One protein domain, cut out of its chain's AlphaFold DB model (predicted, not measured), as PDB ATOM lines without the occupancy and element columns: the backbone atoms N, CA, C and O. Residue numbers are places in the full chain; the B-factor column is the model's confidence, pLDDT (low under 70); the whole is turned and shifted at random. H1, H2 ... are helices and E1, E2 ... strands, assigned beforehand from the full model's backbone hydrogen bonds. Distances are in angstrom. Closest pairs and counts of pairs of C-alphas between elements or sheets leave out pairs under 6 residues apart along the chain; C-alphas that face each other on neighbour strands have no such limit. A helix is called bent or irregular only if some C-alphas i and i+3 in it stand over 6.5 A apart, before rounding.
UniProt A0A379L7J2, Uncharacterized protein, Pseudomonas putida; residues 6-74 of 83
ATOM      1  N   ASP A   6     124.733  28.466  80.999       65.88
ATOM      2  CA  ASP A   6     124.087  27.493  81.880       65.88
ATOM      3  C   ASP A   6     122.823  28.041  82.561       65.88
ATOM      4  O   ASP A   6     121.811  27.345  82.580       65.88
ATOM      5  N   ASP A   7     122.807  29.298  83.022       64.62
ATOM      6  CA  ASP A   7     121.606  29.917  83.619       64.62
ATOM      7  C   ASP A   7     120.529  30.159  82.552       64.62
ATOM      8  O   ASP A   7     119.332  29.942  82.767       64.62
ATOM      9  N   LEU A   8     120.968  30.533  81.341       70.44
ATOM     10  CA  LEU A   8     120.075  30.694  80.198       70.44
ATOM     11  C   LEU A   8     119.472  29.350  79.767       70.44
ATOM     12  O   LEU A   8     118.275  29.277  79.485       70.44
ATOM     13  N   ARG A   9     120.281  28.280  79.745       68.12
ATOM     14  CA  ARG A   9     119.813  26.915  79.477       68.12
ATOM     15  C   ARG A   9     118.871  26.413  80.556       68.12
ATOM     16  O   ARG A   9     117.851  25.845  80.194       68.12
ATOM     17  N   ALA A  10     119.160  26.641  81.836       72.06
ATOM     18  CA  ALA A  10     118.290  26.230  82.934       72.06
ATOM     19  C   ALA A  10     116.917  26.912  82.844       72.06
ATOM     20  O   ALA A  10     115.891  26.236  82.866       72.06
ATOM     21  N   LYS A  11     116.884  28.230  82.599       65.44
ATOM     22  CA  LYS A  11     115.628  28.966  82.371       65.44
ATOM     23  C   LYS A  11     114.880  28.520  81.122       65.44
ATOM     24  O   LYS A  11     113.649  28.486  81.130       65.44
ATOM     25  N   LEU A  12     115.595  28.213  80.041       62.94
ATOM     26  CA  LEU A  12     114.985  27.680  78.823       62.94
ATOM     27  C   LEU A  12     114.426  26.278  79.060       62.94
ATOM     28  O   LEU A  12     113.307  26.010  78.641       62.94
ATOM     29  N   GLN A  13     115.153  25.419  79.770       64.56
ATOM     30  CA  GLN A  13     114.717  24.072  80.107       64.56
ATOM     31  C   GLN A  13     113.498  24.106  81.033       64.56
ATOM     32  O   GLN A  13     112.526  23.431  80.730       64.56
ATOM     33  N   GLU A  14     113.477  24.944  82.074       60.75
ATOM     34  CA  GLU A  14     112.294  25.144  82.927       60.75
ATOM     35  C   GLU A  14     111.084  25.647  82.132       60.75
ATOM     36  O   GLU A  14     109.966  25.174  82.324       60.75
ATOM     37  N   ARG A  15     111.290  26.587  81.201       59.19
ATOM     38  CA  ARG A  15     110.226  27.053  80.299       59.19
ATOM     39  C   ARG A  15     109.727  25.923  79.400       59.19
ATOM     40  O   ARG A  15     108.522  25.803  79.214       59.19
ATOM     41  N   ILE A  16     110.625  25.109  78.848       58.69
ATOM     42  CA  ILE A  16     110.284  23.964  77.992       58.69
ATOM     43  C   ILE A  16     109.539  22.892  78.795       58.69
ATOM     44  O   ILE A  16     108.553  22.354  78.300       58.69
ATOM     45  N   ASP A  17     109.947  22.619  80.032       57.69
ATOM     46  CA  ASP A  17     109.297  21.645  80.914       57.69
ATOM     47  C   ASP A  17     107.898  22.115  81.345       57.69
ATOM     48  O   ASP A  17     106.939  21.343  81.325       57.69
ATOM     49  N   GLN A  18     107.733  23.417  81.608       57.25
ATOM     50  CA  GLN A  18     106.420  24.032  81.838       57.25
ATOM     51  C   GLN A  18     105.511  23.964  80.602       57.25
ATOM     52  O   GLN A  18     104.300  23.796  80.745       57.25
ATOM     53  N   ILE A  19     106.073  24.080  79.394       53.81
ATOM     54  CA  ILE A  19     105.323  23.960  78.134       53.81
ATOM     55  C   ILE A  19     104.950  22.494  77.856       53.81
ATOM     56  O   ILE A  19     103.822  22.231  77.448       53.81
ATOM     57  N   ASN A  20     105.849  21.540  78.120       51.62
ATOM     58  CA  ASN A  20     105.588  20.101  77.970       51.62
ATOM     59  C   ASN A  20     104.671  19.528  79.066       51.62
ATOM     60  O   ASN A  20     104.038  18.502  78.845       51.62
ATOM     61  N   SER A  21     104.560  20.194  80.219       56.81
ATOM     62  CA  SER A  21     103.637  19.825  81.306       56.81
ATOM     63  C   SER A  21     102.216  20.373  81.126       56.81
ATOM     64  O   SER A  21     101.329  20.093  81.945       56.81
ATOM     65  N   ALA A  22     101.974  21.182  80.089       60.75
ATOM     66  CA  ALA A  22     100.626  21.621  79.769       60.75
ATOM     67  C   ALA A  22      99.816  20.396  79.304       60.75
ATOM     68  O   ALA A  22     100.192  19.768  78.313       60.75
ATOM     69  N   PRO A  23      98.725  20.033  80.004       66.75
ATOM     70  CA  PRO A  23      97.938  18.862  79.643       66.75
ATOM     71  C   PRO A  23      97.393  19.020  78.228       66.75
ATOM     72  O   PRO A  23      96.911  20.090  77.833       66.75
ATOM     73  N   SER A  24      97.447  17.935  77.466       74.94
ATOM     74  CA  SER A  24      96.881  17.897  76.125       74.94
ATOM     75  C   SER A  24      95.368  18.117  76.184       74.94
ATOM     76  O   SER A  24      94.709  17.754  77.157       74.94
ATOM     77  N   LEU A  25      94.775  18.637  75.102       75.00
ATOM     78  CA  LEU A  25      93.315  18.799  75.010       75.00
ATOM     79  C   LEU A  25      92.563  17.501  75.335       75.00
ATOM     80  O   LEU A  25      91.532  17.544  75.995       75.00
ATOM     81  N   SER A  26      93.091  16.356  74.898       78.00
ATOM     82  CA  SER A  26      92.518  15.038  75.183       78.00
ATOM     83  C   SER A  26      92.530  14.699  76.673       78.00
ATOM     84  O   SER A  26      91.531  14.202  77.176       78.00
ATOM     85  N   GLU A  27      93.614  15.013  77.388       81.62
ATOM     86  CA  GLU A  27      93.719  14.788  78.838       81.62
ATOM     87  C   GLU A  27      92.756  15.691  79.611       81.62
ATOM     88  O   GLU A  27      92.111  15.258  80.560       81.62
ATOM     89  N   LEU A  28      92.600  16.941  79.167       83.88
ATOM     90  CA  LEU A  28      91.633  17.867  79.752       83.88
ATOM     91  C   LEU A  28      90.186  17.402  79.541       83.88
ATOM     92  O   LEU A  28      89.342  17.624  80.408       83.88
ATOM     93  N   ILE A  29      89.895  16.772  78.398       84.62
ATOM     94  CA  ILE A  29      88.577  16.188  78.115       84.62
ATOM     95  C   ILE A  29      88.334  14.958  78.986       84.62
ATOM     96  O   ILE A  29      87.267  14.853  79.586       84.62
ATOM     97  N   ASP A  30      89.317  14.064  79.086       84.94
ATOM     98  CA  ASP A  30      89.238  12.849  79.903       84.94
ATOM     99  C   ASP A  30      89.060  13.175  81.396       84.94
ATOM    100  O   ASP A  30      88.180  12.635  82.062       84.94
ATOM    101  N   SER A  31      89.793  14.179  81.888       84.81
ATOM    102  CA  SER A  31      89.670  14.681  83.260       84.81
ATOM    103  C   SER A  31      88.377  15.476  83.520       84.81
ATOM    104  O   SER A  31      88.136  15.893  84.655       84.81
ATOM    105  N   GLY A  32      87.561  15.754  82.496       85.69
ATOM    106  CA  GLY A  32      86.341  16.564  82.611       85.69
ATOM    107  C   GLY A  32      86.581  18.064  82.847       85.69
ATOM    108  O   GLY A  32      85.631  18.813  83.084       85.69
ATOM    109  N   GLU A  33      87.833  18.522  82.765       87.19
ATOM    110  CA  GLU A  33      88.208  19.936  82.869       87.19
ATOM    111  C   GLU A  33      87.858  20.722  81.592       87.19
ATOM    112  O   GLU A  33      87.671  21.942  81.642       87.19
ATOM    113  N   LEU A  34      87.739  20.025  80.456       87.62
ATOM    114  CA  LEU A  34      87.326  20.562  79.163       87.62
ATOM    115  C   LEU A  34      86.153  19.749  78.600       87.62
ATOM    116  O   LEU A  34      86.317  18.624  78.144       87.62
ATOM    117  N   ILE A  35      84.954  20.324  78.573       87.50
ATOM    118  CA  ILE A  35      83.753  19.621  78.106       87.50
ATOM    119  C   ILE A  35      83.413  20.070  76.694       87.50
ATOM    120  O   ILE A  35      83.199  21.251  76.434       87.50
ATOM    121  N   LYS A  36      83.327  19.125  75.760       85.06
ATOM    122  CA  LYS A  36      82.937  19.420  74.381       85.06
ATOM    123  C   LYS A  36      81.425  19.641  74.280       85.06
ATOM    124  O   LYS A  36      80.635  18.755  74.586       85.06
ATOM    125  N   HIS A  37      81.042  20.800  73.762       85.12
ATOM    126  CA  HIS A  37      79.673  21.189  73.429       85.12
ATOM    127  C   HIS A  37      79.506  21.322  71.911       85.12
ATOM    128  O   HIS A  37      80.472  21.430  71.157       85.12
ATOM    129  N   SER A  38      78.261  21.371  71.434       80.31
ATOM    130  CA  SER A  38      77.966  21.524  70.000       80.31
ATOM    131  C   SER A  38      78.499  22.832  69.399       80.31
ATOM    132  O   SER A  38      78.770  22.894  68.203       80.31
ATOM    133  N   ARG A  39      78.674  23.872  70.224       78.19
ATOM    134  CA  ARG A  39      79.138  25.210  69.814       78.19
ATOM    135  C   ARG A  39      80.572  25.553  70.233       78.19
ATOM    136  O   ARG A  39      81.025  26.654  69.937       78.19
ATOM    137  N   GLY A  40      81.284  24.658  70.915       86.81
ATOM    138  CA  GLY A  40      82.618  24.944  71.448       86.81
ATOM    139  C   GLY A  40      83.001  24.008  72.586       86.81
ATOM    140  O   GLY A  40      82.480  22.905  72.690       86.81
ATOM    141  N   TYR A  41      83.900  24.457  73.449       87.94
ATOM    142  CA  TYR A  41      84.332  23.740  74.640       87.94
ATOM    143  C   TYR A  41      84.000  24.568  75.879       87.94
ATOM    144  O   TYR A  41      84.170  25.778  75.880       87.94
ATOM    145  N   GLU A  42      83.507  23.945  76.932       89.50
ATOM    146  CA  GLU A  42      83.383  24.558  78.250       89.50
ATOM    147  C   GLU A  42      84.655  24.254  79.029       89.50
ATOM    148  O   GLU A  42      85.096  23.107  79.088       89.50
ATOM    149  N   VAL A  43      85.241  25.284  79.627       88.38
ATOM    150  CA  VAL A  43      86.495  25.181  80.370       88.38
ATOM    151  C   VAL A  43      86.172  25.337  81.848       88.38
ATOM    152  O   VAL A  43      85.735  26.406  82.273       88.38
ATOM    153  N   ARG A  44      86.365  24.273  82.627       86.44
ATOM    154  CA  ARG A  44      85.984  24.219  84.049       86.44
ATOM    155  C   ARG A  44      87.130  24.470  85.018       86.44
ATOM    156  O   ARG A  44      86.897  24.580  86.216       86.44
ATOM    157  N   SER A  45      88.351  24.563  84.507       84.44
ATOM    158  CA  SER A  45      89.557  24.688  85.315       84.44
ATOM    159  C   SER A  45      90.490  25.756  84.770       84.44
ATOM    160  O   SER A  45      90.607  25.946  83.555       84.44
ATOM    161  N   GLU A  46      91.199  26.434  85.671       82.69
ATOM    162  CA  GLU A  46      92.246  27.387  85.302       82.69
ATOM    163  C   GLU A  46      93.396  26.694  84.551       82.69
ATOM    164  O   GLU A  46      93.971  27.266  83.622       82.69
ATOM    165  N   ARG A  47      93.695  25.433  84.897       80.94
ATOM    166  CA  ARG A  47      94.705  24.625  84.200       80.94
ATOM    167  C   ARG A  47      94.315  24.411  82.742       80.94
ATOM    168  O   ARG A  47      95.133  24.628  81.850       80.94
ATOM    169  N   ALA A  48      93.052  24.058  82.508       82.25
ATOM    170  CA  ALA A  48      92.511  23.921  81.166       82.25
ATOM    171  C   ALA A  48      92.569  25.256  80.416       82.25
ATOM    172  O   ALA A  48      93.058  25.286  79.292       82.25
ATOM    173  N   TRP A  49      92.186  26.371  81.053       84.44
ATOM    174  CA  TRP A  49      92.292  27.719  80.478       84.44
ATOM    175  C   TRP A  49      93.707  28.066  80.018       84.44
ATOM    176  O   TRP A  49      93.881  28.541  78.897       84.44
ATOM    177  N   LYS A  50      94.719  27.800  80.848       82.88
ATOM    178  CA  LYS A  50      96.130  28.037  80.508       82.88
ATOM    179  C   LYS A  50      96.587  27.172  79.332       82.88
ATOM    180  O   LYS A  50      97.251  27.679  78.434       82.88
ATOM    181  N   ALA A  51      96.189  25.902  79.312       81.19
ATOM    182  CA  ALA A  51      96.536  24.971  78.242       81.19
ATOM    183  C   ALA A  51      95.877  25.332  76.899       81.19
ATOM    184  O   ALA A  51      96.493  25.192  75.844       81.19
ATOM    185  N   ILE A  52      94.639  25.839  76.917       81.69
ATOM    186  CA  ILE A  52      93.930  26.228  75.692       81.69
ATOM    187  C   ILE A  52      94.192  27.666  75.240       81.69
ATOM    188  O   ILE A  52      93.889  27.987  74.093       81.69
ATOM    189  N   ALA A  53      94.720  28.535  76.110       83.12
ATOM    190  CA  ALA A  53      95.005  29.939  75.814       83.12
ATOM    191  C   ALA A  53      95.763  30.156  74.487       83.12
ATOM    192  O   ALA A  53      95.311  30.989  73.700       83.12
ATOM    193  N   PRO A  54      96.836  29.400  74.160       78.81
ATOM    194  CA  PRO A  54      97.526  29.553  72.873       78.81
ATOM    195  C   PRO A  54      96.694  29.101  71.663       78.81
ATOM    196  O   PRO A  54      97.001  29.453  70.527       78.81
ATOM    197  N   HIS A  55      95.642  28.315  71.885       77.44
ATOM    198  CA  HIS A  55      94.768  27.769  70.849       77.44
ATOM    199  C   HIS A  55      93.400  28.458  70.807       77.44
ATOM    200  O   HIS A  55      92.536  28.059  70.027       77.44
ATOM    201  N   LEU A  56      93.179  29.479  71.634       83.31
ATOM    202  CA  LEU A  56      91.893  30.138  71.792       83.31
ATOM    203  C   LEU A  56      91.565  31.009  70.572       83.31
ATOM    204  O   LEU A  56      92.269  31.969  70.274       83.31
ATOM    205  N   LYS A  57      90.458  30.702  69.888       84.38
ATOM    206  CA  LYS A  57      89.941  31.491  68.761       84.38
ATOM    207  C   LYS A  57      88.965  32.566  69.211       84.38
ATOM    208  O   LYS A  57      89.053  33.705  68.770       84.38
ATOM    209  N   SER A  58      87.993  32.199  70.037       83.62
ATOM    210  CA  SER A  58      86.981  33.133  70.527       83.62
ATOM    211  C   SER A  58      86.329  32.606  71.798       83.62
ATOM    212  O   SER A  58      86.176  31.394  71.964       83.62
ATOM    213  N   ILE A  59      85.925  33.525  72.672       86.62
ATOM    214  CA  ILE A  59      85.170  33.240  73.889       86.62
ATOM    215  C   ILE A  59      83.725  33.672  73.643       86.62
ATOM    216  O   ILE A  59      83.445  34.832  73.354       86.62
ATOM    217  N   ILE A  60      82.808  32.724  73.773       83.81
ATOM    218  CA  ILE A  60      81.368  32.928  73.733       83.81
ATOM    219  C   ILE A  60      80.885  32.930  75.180       83.81
ATOM    220  O   ILE A  60      80.548  31.891  75.754       83.81
ATOM    221  N   SER A  61      80.862  34.119  75.771       79.88
ATOM    222  CA  SER A  61      80.227  34.342  77.066       79.88
ATOM    223  C   SER A  61      78.720  34.487  76.850       79.88
ATOM    224  O   SER A  61      78.294  35.411  76.149       79.88
ATOM    225  N   PRO A  62      77.886  33.590  77.391       74.00
ATOM    226  CA  PRO A  62      76.447  33.732  77.258       74.00
ATOM    227  C   PRO A  62      75.959  34.964  78.028       74.00
ATOM    228  O   PRO A  62      76.413  35.246  79.133       74.00
ATOM    229  N   SER A  63      74.990  35.688  77.459       75.94
ATOM    230  CA  SER A  63      74.304  36.792  78.154       75.94
ATOM    231  C   SER A  63      73.493  36.312  79.364       75.94
ATOM    232  O   SER A  63      73.181  37.091  80.258       75.94
ATOM    233  N   ASP A  64      73.157  35.023  79.378       79.94
ATOM    234  CA  ASP A  64      72.447  34.340  80.449       79.94
ATOM    235  C   ASP A  64      73.445  33.621  81.367       79.94
ATOM    236  O   ASP A  64      74.185  32.743  80.919       79.94
ATOM    237  N   LYS A  65      73.461  33.989  82.655       74.38
ATOM    238  CA  LYS A  65      74.425  33.473  83.646       74.38
ATOM    239  C   LYS A  65      74.232  31.992  83.985       74.38
ATOM    240  O   LYS A  65      75.102  31.407  84.623       74.38
ATOM    241  N   SER A  66      73.113  31.389  83.585       77.75
ATOM    242  CA  SER A  66      72.855  29.959  83.779       77.75
ATOM    243  C   SER A  66      73.524  29.084  82.718       77.75
ATOM    244  O   SER A  66      73.523  27.861  82.850       77.75
ATOM    245  N   LYS A  67      74.103  29.679  81.669       77.94
ATOM    246  CA  LYS A  67      74.827  28.954  80.624       77.94
ATOM    247  C   LYS A  67      76.338  29.024  80.864       77.94
ATOM    248  O   LYS A  67      76.841  30.061  81.293       77.94
ATOM    249  N   PRO A  68      77.080  27.950  80.548       79.88
ATOM    250  CA  PRO A  68      78.529  27.960  80.667       79.88
ATOM    251  C   PRO A  68      79.164  28.852  79.599       79.88
ATOM    252  O   PRO A  68      78.693  28.921  78.459       79.88
ATOM    253  N   THR A  69      80.271  29.501  79.953       83.69
ATOM    254  CA  THR A  69      81.142  30.163  78.980       83.69
ATOM    255  C   THR A  69      81.753  29.110  78.068       83.69
ATOM    256  O   THR A  69      82.426  28.187  78.531       83.69
ATOM    257  N   LEU A  70      81.521  29.254  76.767       87.56
ATOM    258  CA  LEU A  70      82.078  28.363  75.761       87.56
ATOM    259  C   LEU A  70      83.249  29.043  75.071       87.56
ATOM    260  O   LEU A  70      83.199  30.223  74.750       87.56
ATOM    261  N   VAL A  71      84.289  28.286  74.775       87.56
ATOM    262  CA  VAL A  71      85.420  28.728  73.975       87.56
ATOM    263  C   VAL A  71      85.451  27.955  72.671       87.56
ATOM    264  O   VAL A  71      85.193  26.754  72.612       87.56
ATOM    265  N   THR A  72      85.789  28.640  71.595       86.12
ATOM    266  CA  THR A  72      86.153  27.990  70.342       86.12
ATOM    267  C   THR A  72      87.661  28.018  70.236       86.12
ATOM    268  O   THR A  72      88.291  29.048  70.471       86.12
ATOM    269  N   LEU A  73      88.243  26.870  69.912       83.62
ATOM    270  CA  LEU A  73      89.668  26.753  69.652       83.62
ATOM    271  C   LEU A  73      89.896  26.889  68.149       83.62
ATOM    272  O   LEU A  73      89.038  26.490  67.351       83.62
ATOM    273  N   TYR A  74      91.036  27.439  67.742       77.94
ATOM    274  CA  TYR A  74      91.485  27.274  66.369       77.94
ATOM    275  C   TYR A  74      91.554  25.769  66.120       77.94
ATOM    276  O   TYR A  74      92.190  25.034  66.880       77.94
TER     277      TYR A  74
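AT A GLANCE: This is residues 6 to 74 of the 83 residues of an uncharacterized protein of Pseudomonas putida (UniProt A0A379L7J2). A strongly twisted sheet of four strands, with H3 and the short H2 packed at it, makes a small body, and H1 makes a long arm on it, residues 6 to 18 sticking out free. The sheet is built of two hairpins side by side, E1 with E2 and E3 with E4, in the order E1 E2 E4 E3, antiparallel throughout. The printed part has 69 residues, with three named helices and four named strands in the order H1 H2 E1 E2 H3 E3 E4, a mixed class. The whole is loose, with a radius of gyration of the C-alphas of 14.8 A, and a rod in outline, spanning 52 by 22 by 20 A.

HOW THE PARTS SIT: Begin at the inner strands, E2, residues 40 to 43, and E4, residues 70 to 73, where N 41 and O 71 are within hydrogen-bond range at 2.8 A. Beside E2 look for the edge strand E1, residues 34 to 37, with N 35 and O 42 at 2.8 A. Beside E4 find the other edge strand E3, residues 56 to 60, with N 60 and O 70 at 2.7 A. H3, residues 46 to 55, is on the sheet, in two layers, a helix on one face of a sheet; with a height of 1.9 A it stands at the sheet's level, beside the strands. Its closest C-alphas to E4 are those of His 55 and Leu 73, 5.3 A apart. E2, H3 and E3 form a split strand-helix-strand unit, with E4 between the two strands, and its crossover is right-handed. H2, residues 25 to 30, is on the sheet too, over none of its strands, at a height of 5.1 A over the sheet. H2 and H3 only just touch, with 3 pairs of C-alphas within 8 A, the closest those of Leu 28 and Ala 48 at 6.3 A. H1, residues 6 to 20, is not on the sheet and is apart from H2 and H3. Every O i to N i+4 pair is within hydrogen-bond range in H1 and H2, but 4 of 6 are in H3.

IN THESE COORDINATES: Find C-alpha 70 at (82.078, 28.363, 75.761), where E4 begins; it ends at C-alpha 73, at (89.668, 26.753, 69.652). E3 runs 11.1 A from first to last C-alpha. H3 covers 14.7 A and is irregular, with C-alphas 51 and 54 7.1 A apart. H1 starts at C-alpha 6, at (124.087, 27.493, 81.880), and runs 20.3 A.

THE WHOLE: The two C-alphas farthest apart, those of Asp 6 and Asp 64, are 52.1 A apart. The printed part has no cut and no long link. The mean pLDDT of the printed part is 77.2; residues 6 to 7, 9 and 11 to 23 are under 70.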